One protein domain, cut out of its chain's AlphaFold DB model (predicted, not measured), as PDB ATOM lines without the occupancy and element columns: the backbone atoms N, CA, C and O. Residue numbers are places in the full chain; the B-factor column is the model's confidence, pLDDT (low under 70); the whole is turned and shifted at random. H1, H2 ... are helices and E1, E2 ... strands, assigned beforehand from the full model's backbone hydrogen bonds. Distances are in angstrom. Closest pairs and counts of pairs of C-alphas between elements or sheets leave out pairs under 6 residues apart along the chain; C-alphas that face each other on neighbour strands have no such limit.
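What this domain is: This is residues 37 to 118 of the 118 residues of an uncharacterized protein of Variovorax sp. PAMC 28711 (UniProt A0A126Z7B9). A strongly twisted sheet of three strands, E1, E2 and E5, curls round one helix, H1, which covers one of its faces. From one end of this body a long, narrow arm, residues 64 to 81, reaches away beyond E2 and E5, with the small hairpin of E3 and E4 at its tip. The printed part has 82 residues, with five named strands and one named helix in the order E1, E2, E3, E4, E5, H1; the larger sheet has the order E1, E2, E5, the smaller one E3, E4, and both are antiparallel. The class is mixed, helices and strands. The whole is loose, with a radius of gyration of the C-alphas of 15.5 A, and the arm reaches out along the longest of its spans of 54 by 25 by 23 A.

Where its parts are: Find C-alpha 43 at (158.237, 131.850, 147.740); there E1 begins, residues 43 to 48, 15.4 A from first to last C-alpha. E2 follows, residues 56 to 63, 21.6 A long. Further on look for E3, residues 69 to 71, and E4, residues 74 to 76. E5, residues 82 to 90, starts at C-alpha 82 at (164.974, 128.222, 137.643), is 23.6 A long and bends by 55 degrees at residue 86. H1, residues 101 to 116, is 22.4 A long and ends at C-alpha 116 at (161.724, 117.939, 139.521).

How they stand to each other: Begin with the sheet, where E2 is the inner strand and E1 and E5 are edge strands. E1 and E2 form a hairpin, antiparallel at 137 degrees; look at N 46 and O 58, 2.9 A apart. E2 and E5 are antiparallel at 160 degrees, with N 59 and O 87 within hydrogen-bond range at 2.8 A. Residues 89 to 90 of E5 also pair, antiparallel, with residues 93 to 94. H1 is on one face of this sheet, two layers, one of helix and one of strands. The closest C-alphas of E5 and H1 are those of Ile 83 and Glu 108, 5.5 A apart; for E1 and H1 they are those of Trp 48 and Ile 107, 6.8 A apart. In H1 every O i to N i+4 pair is within hydrogen-bond range. E3 and E4 form a hairpin, antiparallel at 139 degrees, with N 76 and O 69 at 2.8 A. Both are apart from H1.

The domain as a whole: The C-alphas farthest apart are those of Asp 53 and Asp 73, 55.3 A. The printed part has no cut and no long link. The mean pLDDT of the printed part is 90.4, and residue 118, the chain's last, is the one printed residue under 70.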
ATOM      1  N   PRO A  37     161.747 133.541 159.981       88.94
ATOM      2  CA  PRO A  37     160.552 134.312 159.670       88.94
ATOM      3  C   PRO A  37     159.596 133.535 158.759       88.94
ATOM      4  O   PRO A  37     160.000 132.630 158.036       88.94
ATOM      5  N   ALA A  38     158.318 133.919 158.754       90.00
ATOM      6  CA  ALA A  38     157.356 133.324 157.832       90.00
ATOM      7  C   ALA A  38     157.792 133.534 156.372       90.00
ATOM      8  O   ALA A  38     158.194 134.640 155.997       90.00
ATOM      9  N   CYS A  39     157.670 132.485 155.555       90.31
ATOM     10  CA  CYS A  39     158.009 132.544 154.139       90.31
ATOM     11  C   CYS A  39     157.162 133.621 153.423       90.31
ATOM     12  O   CYS A  39     155.931 133.629 153.574       90.31
ATOM     13  N   PRO A  40     157.785 134.554 152.677       91.31
ATOM     14  CA  PRO A  40     157.071 135.556 151.896       91.31
ATOM     15  C   PRO A  40     156.117 134.939 150.865       91.31
ATOM     16  O   PRO A  40     156.281 133.809 150.411       91.31
ATOM     17  N   ARG A  41     155.106 135.709 150.446       91.44
ATOM     18  CA  ARG A  41     154.211 135.283 149.359       91.44
ATOM     19  C   ARG A  41     154.986 135.157 148.047       91.44
ATOM     20  O   ARG A  41     155.737 136.063 147.712       91.44
ATOM     21  N   GLY A  42     154.716 134.090 147.298       88.88
ATOM     22  CA  GLY A  42     155.393 133.795 146.028       88.88
ATOM     23  C   GLY A  42     156.656 132.946 146.186       88.88
ATOM     24  O   GLY A  42     157.169 132.456 145.191       88.88
ATOM     25  N   MET A  43     157.100 132.710 147.422       95.31
ATOM     26  CA  MET A  43     158.237 131.850 147.740       95.31
ATOM     27  C   MET A  43     157.780 130.558 148.424       95.31
ATOM     28  O   MET A  43     156.634 130.435 148.868       95.31
ATOM     29  N   PHE A  44     158.692 129.596 148.521       94.12
ATOM     30  CA  PHE A  44     158.520 128.378 149.304       94.12
ATOM     31  C   PHE A  44     159.729 128.134 150.208       94.12
ATOM     32  O   PHE A  44     160.812 128.687 150.004       94.12
ATOM     33  N   THR A  45     159.519 127.325 151.242       95.06
ATOM     34  CA  THR A  45     160.561 126.960 152.200       95.06
ATOM     35  C   THR A  45     161.250 125.670 151.771       95.06
ATOM     36  O   THR A  45     160.571 124.709 151.416       95.06
ATOM     37  N   PHE A  46     162.576 125.647 151.854       95.12
ATOM     38  CA  PHE A  46     163.414 124.472 151.625       95.12
ATOM     39  C   PHE A  46     164.407 124.320 152.774       95.12
ATOM     40  O   PHE A  46     165.036 125.298 153.181       95.12
ATOM     41  N   GLU A  47     164.530 123.113 153.317       94.94
ATOM     42  CA  GLU A  47     165.460 122.819 154.406       94.94
ATOM     43  C   GLU A  47     166.756 122.256 153.825       94.94
ATOM     44  O   GLU A  47     166.816 121.121 153.353       94.94
ATOM     45  N   TRP A  48     167.817 123.058 153.862       93.44
ATOM     46  CA  TRP A  48     169.127 122.625 153.407       93.44
ATOM     47  C   TRP A  48     169.918 122.013 154.563       93.44
ATOM     48  O   TRP A  48     170.340 122.702 155.499       93.44
ATOM     49  N   HIS A  49     170.126 120.700 154.490       91.56
ATOM     50  CA  HIS A  49     170.925 119.955 155.456       91.56
ATOM     51  C   HIS A  49     172.404 119.970 155.063       91.56
ATOM     52  O   HIS A  49     172.780 119.607 153.949       91.56
ATOM     53  N   THR A  50     173.251 120.370 156.009       84.56
ATOM     54  CA  THR A  50     174.714 120.302 155.885       84.56
ATOM     55  C   THR A  50     175.273 119.377 156.968       84.56
ATOM     56  O   THR A  50     174.521 118.635 157.597       84.56
ATOM     57  N   ASP A  51     176.579 119.427 157.226       86.06
ATOM     58  CA  ASP A  51     177.227 118.636 158.282       86.06
ATOM     59  C   ASP A  51     176.924 119.138 159.712       86.06
ATOM     60  O   ASP A  51     177.489 118.633 160.683       86.06
ATOM     61  N   ILE A  52     176.073 120.158 159.858       84.31
ATOM     62  CA  ILE A  52     175.637 120.689 161.153       84.31
ATOM     63  C   ILE A  52     174.259 120.127 161.528       84.31
ATOM     64  O   ILE A  52     173.419 119.887 160.665       84.31
ATOM     65  N   ASP A  53     174.007 119.976 162.830       85.25
ATOM     66  CA  ASP A  53     172.771 119.368 163.351       85.25
ATOM     67  C   ASP A  53     171.490 120.168 163.038       85.25
ATOM     68  O   ASP A  53     170.390 119.624 163.102       85.25
ATOM     69  N   GLU A  54     171.616 121.463 162.739       88.12
ATOM     70  CA  GLU A  54     170.485 122.358 162.491       88.12
ATOM     71  C   GLU A  54     170.378 122.691 160.993       88.12
ATOM     72  O   GLU A  54     171.338 123.228 160.433       88.12
ATOM     73  N   PRO A  55     169.239 122.421 160.332       92.19
ATOM     74  CA  PRO A  55     169.077 122.761 158.925       92.19
ATOM     75  C   PRO A  55     169.065 124.276 158.716       92.19
ATOM     76  O   PRO A  55     168.588 125.052 159.549       92.19
ATOM     77  N   VAL A  56     169.556 124.696 157.553       93.31
ATOM     78  CA  VAL A  56     169.366 126.065 157.079       93.31
ATOM     79  C   VAL A  56     168.000 126.141 156.410       93.31
ATOM     80  O   VAL A  56     167.714 125.398 155.475       93.31
ATOM     81  N   VAL A  57     167.153 127.050 156.881       95.31
ATOM     82  CA  VAL A  57     165.828 127.292 156.311       95.31
ATOM     83  C   VAL A  57     165.956 128.324 155.198       95.31
ATOM     84  O   VAL A  57     166.209 129.500 155.460       95.31
ATOM     85  N   CYS A  58     165.768 127.898 153.958       96.12
ATOM     86  CA  CYS A  58     165.869 128.736 152.772       96.12
ATOM     87  C   CYS A  58     164.481 129.177 152.299       96.12
ATOM     88  O   CYS A  58     163.541 128.384 152.283       96.12
ATOM     89  N   HIS A  59     164.352 130.438 151.890       96.94
ATOM     90  CA  HIS A  59     163.202 130.942 151.143       96.94
ATOM     91  C   HIS A  59     163.597 131.068 149.678       96.94
ATOM     92  O   HIS A  59     164.515 131.821 149.340       96.94
ATOM     93  N   LEU A  60     162.903 130.318 148.833       96.62
ATOM     94  CA  LEU A  60     163.224 130.160 147.425       96.62
ATOM     95  C   LEU A  60     162.073 130.651 146.556       96.62
ATOM     96  O   LEU A  60     160.902 130.421 146.867       96.62
ATOM     97  N   GLU A  61     162.416 131.298 145.454       96.38
ATOM     98  CA  GLU A  61     161.495 131.646 144.378       96.38
ATOM     99  C   GLU A  61     161.661 130.635 143.243       96.38
ATOM    100  O   GLU A  61     162.783 130.265 142.912       96.38
ATOM    101  N   TYR A  62     160.548 130.149 142.691       94.56
ATOM    102  CA  TYR A  62     160.546 129.228 141.553       94.56
ATOM    103  C   TYR A  62     159.962 129.926 140.335       94.56
ATOM    104  O   TYR A  62     158.827 130.410 140.383       94.56
ATOM    105  N   GLU A  63     160.700 129.882 139.235       92.75
ATOM    106  CA  GLU A  63     160.250 130.324 137.925       92.75
ATOM    107  C   GLU A  63     160.132 129.108 137.005       92.75
ATOM    108  O   GLU A  63     161.090 128.361 136.799       92.75
ATOM    109  N   ALA A  64     158.933 128.883 136.463       90.62
ATOM    110  CA  ALA A  64     158.690 127.784 135.536       90.62
ATOM    111  C   ALA A  64     159.360 128.049 134.182       90.62
ATOM    112  O   ALA A  64     159.506 129.198 133.769       90.62
ATOM    113  N   ALA A  65     159.699 126.978 133.464       91.00
ATOM    114  CA  ALA A  65     160.241 127.101 132.119       91.00
ATOM    115  C   ALA A  65     159.253 127.831 131.192       91.00
ATOM    116  O   ALA A  65     158.072 127.484 131.111       91.00
ATOM    117  N   GLU A  66     159.762 128.806 130.451       88.31
ATOM    118  CA  GLU A  66     159.048 129.489 129.383       88.31
ATOM    119  C   GLU A  66     159.465 128.905 128.034       88.31
ATOM    120  O   GLU A  66     160.643 128.891 127.673       88.31
ATOM    121  N   GLU A  67     158.491 128.431 127.259       86.44
ATOM    122  CA  GLU A  67     158.751 127.946 125.906       86.44
ATOM    123  C   GLU A  67     159.166 129.086 124.969       86.44
ATOM    124  O   GLU A  67     158.773 130.242 125.138       86.44
ATOM    125  N   ALA A  68     159.928 128.753 123.925       86.94
ATOM    126  CA  ALA A  68     160.238 129.705 122.871       86.94
ATOM    127  C   ALA A  68     158.950 130.134 122.152       86.94
ATOM    128  O   ALA A  68     158.213 129.301 121.620       86.94
ATOM    129  N   GLN A  69     158.688 131.440 122.106       84.12
ATOM    130  CA  GLN A  69     157.471 131.992 121.511       84.12
ATOM    131  C   GLN A  69     157.785 132.852 120.282       84.12
ATOM    132  O   GLN A  69     158.804 133.548 120.241       84.12
ATOM    133  N   PRO A  70     156.911 132.854 119.260       80.56
ATOM    134  CA  PRO A  70     157.050 133.767 118.135       80.56
ATOM    135  C   PRO A  70     156.800 135.216 118.587       80.56
ATOM    136  O   PRO A  70     155.718 135.537 119.077       80.56
ATOM    137  N   TYR A  71     157.781 136.103 118.384       77.38
ATOM    138  CA  TYR A  71     157.687 137.526 118.727       77.38
ATOM    139  C   TYR A  71     158.058 138.417 117.528       77.38
ATOM    140  O   TYR A  71     159.198 138.830 117.332       77.38
ATOM    141  N   GLY A  72     157.070 138.718 116.679       82.75
ATOM    142  CA  GLY A  72     157.314 139.450 115.432       82.75
ATOM    143  C   GLY A  72     158.277 138.688 114.513       82.75
ATOM    144  O   GLY A  72     158.067 137.504 114.254       82.75
ATOM    145  N   ASP A  73     159.333 139.358 114.045       83.44
ATOM    146  CA  ASP A  73     160.325 138.786 113.120       83.44
ATOM    147  C   ASP A  73     161.452 137.992 113.819       83.44
ATOM    148  O   ASP A  73     162.268 137.365 113.141       83.44
ATOM    149  N   ALA A  74     161.519 137.998 115.158       77.50
ATOM    150  CA  ALA A  74     162.545 137.289 115.927       77.50
ATOM    151  C   ALA A  74     161.904 136.391 117.003       77.50
ATOM    152  O   ALA A  74     161.121 136.876 117.817       77.50
ATOM    153  N   PRO A  75     162.212 135.084 117.051       79.56
ATOM    154  CA  PRO A  75     161.683 134.222 118.101       79.56
ATOM    155  C   PRO A  75     162.252 134.633 119.467       79.56
ATOM    156  O   PRO A  75     163.460 134.839 119.605       79.56
ATOM    157  N   TYR A  76     161.387 134.727 120.477       82.50
ATOM    158  CA  TYR A  76     161.815 134.791 121.869       82.50
ATOM    159  C   TYR A  76     162.335 133.399 122.253       82.50
ATOM    160  O   TYR A  76     161.595 132.430 122.076       82.50
ATOM    161  N   PRO A  77     163.587 133.257 122.719       80.00
ATOM    162  CA  PRO A  77     164.229 131.950 122.874       80.00
ATOM    163  C   PRO A  77     163.644 131.084 124.000       80.00
ATOM    164  O   PRO A  77     164.000 129.911 124.083       80.00
ATOM    165  N   GLY A  78     162.743 131.629 124.824       85.00
ATOM    166  CA  GLY A  78     162.288 130.971 126.041       85.00
ATOM    167  C   GLY A  78     163.381 130.953 127.111       85.00
ATOM    168  O   GLY A  78     164.542 131.290 126.850       85.00
ATOM    169  N   CYS A  79     163.005 130.561 128.320       87.06
ATOM    170  CA  CYS A  79     163.896 130.468 129.471       87.06
ATOM    171  C   CYS A  79     163.682 129.113 130.161       87.06
ATOM    172  O   CYS A  79     162.538 128.683 130.295       87.06
ATOM    173  N   PRO A  80     164.748 128.399 130.567       89.75
ATOM    174  CA  PRO A  80     164.590 127.178 131.349       89.75
ATOM    175  C   PRO A  80     163.987 127.498 132.721       89.75
ATOM    176  O   PRO A  80     164.034 128.643 133.170       89.75
ATOM    177  N   GLU A  81     163.445 126.482 133.392       93.00
ATOM    178  CA  GLU A  81     163.013 126.651 134.777       93.00
ATOM    179  C   GLU A  81     164.202 127.001 135.675       93.00
ATOM    180  O   GLU A  81     165.339 126.586 135.421       93.00
ATOM    181  N   SER A  82     163.940 127.780 136.719       93.19
ATOM    182  CA  SER A  82     164.974 128.222 137.643       93.19
ATOM    183  C   SER A  82     164.444 128.350 139.067       93.19
ATOM    184  O   SER A  82     163.244 128.510 139.305       93.19
ATOM    185  N   ILE A  83     165.361 128.243 140.025       96.00
ATOM    186  CA  ILE A  83     165.109 128.536 141.431       96.00
ATOM    187  C   ILE A  83     166.145 129.543 141.893       96.00
ATOM    188  O   ILE A  83     167.334 129.364 141.633       96.00
ATOM    189  N   CYS A  84     165.693 130.565 142.610       96.12
ATOM    190  CA  CYS A  84     166.557 131.599 143.163       96.12
ATOM    191  C   CYS A  84     166.420 131.680 144.685       96.12
ATOM    192  O   CYS A  84     165.311 131.689 145.231       96.12
ATOM    193  N   LEU A  85     167.553 131.772 145.379       96.88
ATOM    194  CA  LEU A  85     167.618 131.949 146.828       96.88
ATOM    195  C   LEU A  85     167.371 133.407 147.221       96.88
ATOM    196  O   LEU A  85     168.201 134.283 146.992       96.88
ATOM    197  N   GLY A  86     166.235 133.655 147.873       95.00
ATOM    198  CA  GLY A  86     165.853 134.983 148.355       95.00
ATOM    199  C   GLY A  86     166.296 135.276 149.790       95.00
ATOM    200  O   GLY A  86     166.600 136.421 150.117       95.00
ATOM    201  N   ALA A  87     166.325 134.261 150.658       95.31
ATOM    202  CA  ALA A  87     166.790 134.378 152.043       95.31
ATOM    203  C   ALA A  87     167.216 133.017 152.606       95.31
ATOM    204  O   ALA A  87     166.680 131.987 152.201       95.31
ATOM    205  N   ALA A  88     168.132 133.010 153.574       95.56
ATOM    206  CA  ALA A  88     168.585 131.797 154.246       95.56
ATOM    207  C   ALA A  88     168.719 132.054 155.746       95.56
ATOM    208  O   ALA A  88     169.406 132.987 156.149       95.56
ATOM    209  N   TYR A  89     168.090 131.226 156.576       94.69
ATOM    210  CA  TYR A  89     168.049 131.412 158.021       94.69
ATOM    211  C   TYR A  89     168.639 130.222 158.760       94.69
ATOM    212  O   TYR A  89     168.257 129.078 158.524       94.69
ATOM    213  N   LEU A  90     169.500 130.501 159.734       92.19
ATOM    214  CA  LEU A  90     169.944 129.526 160.724       92.19
ATOM    215  C   LEU A  90     169.494 130.013 162.101       92.19
ATOM    216  O   LEU A  90     169.929 131.066 162.561       92.19
ATOM    217  N   LYS A  91     168.587 129.270 162.744       89.44
ATOM    218  CA  LYS A  91     167.961 129.657 164.022       89.44
ATOM    219  C   LYS A  91     167.404 131.089 164.037       89.44
ATOM    220  O   LYS A  91     167.675 131.869 164.945       89.44
ATOM    221  N   GLY A  92     166.683 131.467 162.982       88.81
ATOM    222  CA  GLY A  92     166.082 132.800 162.854       88.81
ATOM    223  C   GLY A  92     167.047 133.921 162.455       88.81
ATOM    224  O   GLY A  92     166.600 135.034 162.184       88.81
ATOM    225  N   VAL A  93     168.352 133.650 162.354       90.31
ATOM    226  CA  VAL A  93     169.351 134.620 161.887       90.31
ATOM    227  C   VAL A  93     169.511 134.504 160.380       90.31
ATOM    228  O   VAL A  93     169.783 133.414 159.886       90.31
ATOM    229  N   ASP A  94     169.370 135.620 159.661       93.56
ATOM    230  CA  ASP A  94     169.653 135.681 158.225       93.56
ATOM    231  C   ASP A  94     171.159 135.514 157.978       93.56
ATOM    232  O   ASP A  94     171.979 136.325 158.421       93.56
ATOM    233  N   ILE A  95     171.508 134.429 157.295       94.69
ATOM    234  CA  ILE A  95     172.871 134.061 156.934       94.69
ATOM    235  C   ILE A  95     173.135 134.202 155.436       94.69
ATOM    236  O   ILE A  95     174.260 133.932 155.022       94.69
ATOM    237  N   LEU A  96     172.162 134.636 154.624       94.88
ATOM    238  CA  LEU A  96     172.356 134.801 153.179       94.88
ATOM    239  C   LEU A  96     173.616 135.625 152.839       94.88
ATOM    240  O   LEU A  96     174.388 135.177 151.994       94.88
ATOM    241  N   PRO A  97     173.922 136.751 153.523       95.44
ATOM    242  CA  PRO A  97     175.133 137.529 153.240       95.44
ATOM    243  C   PRO A  97     176.452 136.806 153.562       95.44
ATOM    244  O   PRO A  97     177.521 137.304 153.213       95.44
ATOM    245  N   LEU A  98     176.392 135.688 154.290       94.38
ATOM    246  CA  LEU A  98     177.547 134.881 154.688       94.38
ATOM    247  C   LEU A  98     177.769 133.677 153.767       94.38
ATOM    248  O   LEU A  98     178.824 133.048 153.854       94.38
ATOM    249  N   LEU A  99     176.793 133.343 152.922       94.06
ATOM    250  CA  LEU A  99     176.906 132.242 151.974       94.06
ATOM    251  C   LEU A  99     177.795 132.648 150.798       94.06
ATOM    252  O   LEU A  99     177.700 133.757 150.271       94.06
ATOM    253  N   SER A 100     178.664 131.735 150.368       95.69
ATOM    254  CA  SER A 100     179.394 131.900 149.112       95.69
ATOM    255  C   SER A 100     178.478 131.648 147.915       95.69
ATOM    256  O   SER A 100     177.512 130.893 148.010       95.69
ATOM    257  N   GLU A 101     178.822 132.206 146.753       96.25
ATOM    258  CA  GLU A 101     178.095 131.944 145.499       96.25
ATOM    259  C   GLU A 101     178.001 130.441 145.184       96.25
ATOM    260  O   GLU A 101     176.971 129.958 144.718       96.25
ATOM    261  N   GLU A 102     179.047 129.674 145.502       96.00
ATOM    262  CA  GLU A 102     179.044 128.219 145.348       96.00
ATOM    263  C   GLU A 102     178.011 127.544 146.262       96.00
ATOM    264  O   GLU A 102     177.327 126.613 145.839       96.00
ATOM    265  N   GLN A 103     177.872 128.002 147.509       94.94
ATOM    266  CA  GLN A 103     176.866 127.474 148.432       94.94
ATOM    267  C   GLN A 103     175.453 127.829 147.976       94.94
ATOM    268  O   GLN A 103     174.594 126.954 147.975       94.94
ATOM    269  N   VAL A 104     175.235 129.073 147.538       96.62
ATOM    270  CA  VAL A 104     173.956 129.516 146.964       96.62
ATOM    271  C   VAL A 104     173.572 128.635 145.775       96.62
ATOM    272  O   VAL A 104     172.502 128.035 145.783       96.62
ATOM    273  N   THR A 105     174.495 128.442 144.830       96.06
ATOM    274  CA  THR A 105     174.274 127.598 143.645       96.06
ATOM    275  C   THR A 105     173.923 126.160 144.036       96.06
ATOM    276  O   THR A 105     173.028 125.552 143.459       96.06
ATOM    277  N   ARG A 106     174.606 125.585 145.036       95.38
ATOM    278  CA  ARG A 106     174.302 124.226 145.513       95.38
ATOM    279  C   ARG A 106     172.905 124.125 146.122       95.38
ATOM    280  O   ARG A 106     172.245 123.116 145.905       95.38
ATOM    281  N   ILE A 107     172.471 125.137 146.878       95.69
ATOM    282  CA  ILE A 107     171.125 125.184 147.464       95.69
ATOM    283  C   ILE A 107     170.073 125.247 146.354       95.69
ATOM    284  O   ILE A 107     169.131 124.461 146.369       95.69
ATOM    285  N   GLU A 108     170.248 126.153 145.393       96.75
ATOM    286  CA  GLU A 108     169.318 126.346 144.275       96.75
ATOM    287  C   GLU A 108     169.197 125.081 143.417       96.75
ATOM    288  O   GLU A 108     168.084 124.629 143.150       96.75
ATOM    289  N   THR A 109     170.324 124.456 143.063       94.62
ATOM    290  CA  THR A 109     170.337 123.192 142.314       94.62
ATOM    291  C   THR A 109     169.672 122.063 143.098       94.62
ATOM    292  O   THR A 109     168.819 121.376 142.545       94.62
ATOM    293  N   ALA A 110     170.006 121.885 144.380       94.44
ATOM    294  CA  ALA A 110     169.422 120.818 145.197       94.44
ATOM    295  C   ALA A 110     167.898 120.969 145.332       94.44
ATOM    296  O   ALA A 110     167.161 119.992 145.226       94.44
ATOM    297  N   ALA A 111     167.418 122.200 145.517       94.69
ATOM    298  CA  ALA A 111     165.988 122.474 145.579       94.69
ATOM    299  C   ALA A 111     165.281 122.240 144.235       94.69
ATOM    300  O   ALA A 111     164.117 121.834 144.214       94.69
ATOM    301  N   LEU A 112     165.966 122.496 143.115       93.62
ATOM    302  CA  LEU A 112     165.421 122.259 141.778       93.62
ATOM    303  C   LEU A 112     165.310 120.765 141.484       93.62
ATOM    304  O   LEU A 112     164.268 120.319 141.009       93.62
ATOM    305  N   GLU A 113     166.343 119.997 141.831       92.25
ATOM    306  CA  GLU A 113     166.349 118.539 141.720       92.25
ATOM    307  C   GLU A 113     165.193 117.924 142.524       92.25
ATOM    308  O   GLU A 113     164.365 117.223 141.942       92.25
ATOM    309  N   GLU A 114     165.049 118.274 143.809       90.62
ATOM    310  CA  GLU A 114     163.972 117.753 144.668       90.62
ATOM    311  C   GLU A 114     162.573 118.061 144.109       90.62
ATOM    312  O   GLU A 114     161.672 117.225 144.164       90.62
ATOM    313  N   ARG A 115     162.386 119.248 143.523       86.38
ATOM    314  CA  ARG A 115     161.110 119.643 142.917       86.38
ATOM    315  C   ARG A 115     160.829 118.911 141.605       86.38
ATOM    316  O   ARG A 115     159.671 118.629 141.321       86.38
ATOM    317  N   SER A 116     161.859 118.639 140.805       80.38
ATOM    318  CA  SER A 116     161.724 117.939 139.521       80.38
ATOM    319  C   SER A 116     161.421 116.442 139.677       80.38
ATOM    320  O   SER A 116     160.860 115.827 138.771       80.38
ATOM    321  N   GLU A 117     161.767 115.859 140.829       70.75
ATOM    322  CA  GLU A 117     161.495 114.457 141.171       70.75
ATOM    323  C   GLU A 117     160.123 114.231 141.842       70.75
ATOM    324  O   GLU A 117     159.722 113.076 142.025       70.75
ATOM    325  N   ALA A 118     159.407 115.304 142.197       54.81
ATOM    326  CA  ALA A 118     158.110 115.280 142.886       54.81
ATOM    327  C   ALA A 118     156.906 115.263 141.925       54.81
ATOM    328  O   ALA A 118     155.938 114.519 142.223       54.81
TER     329      ALA A 118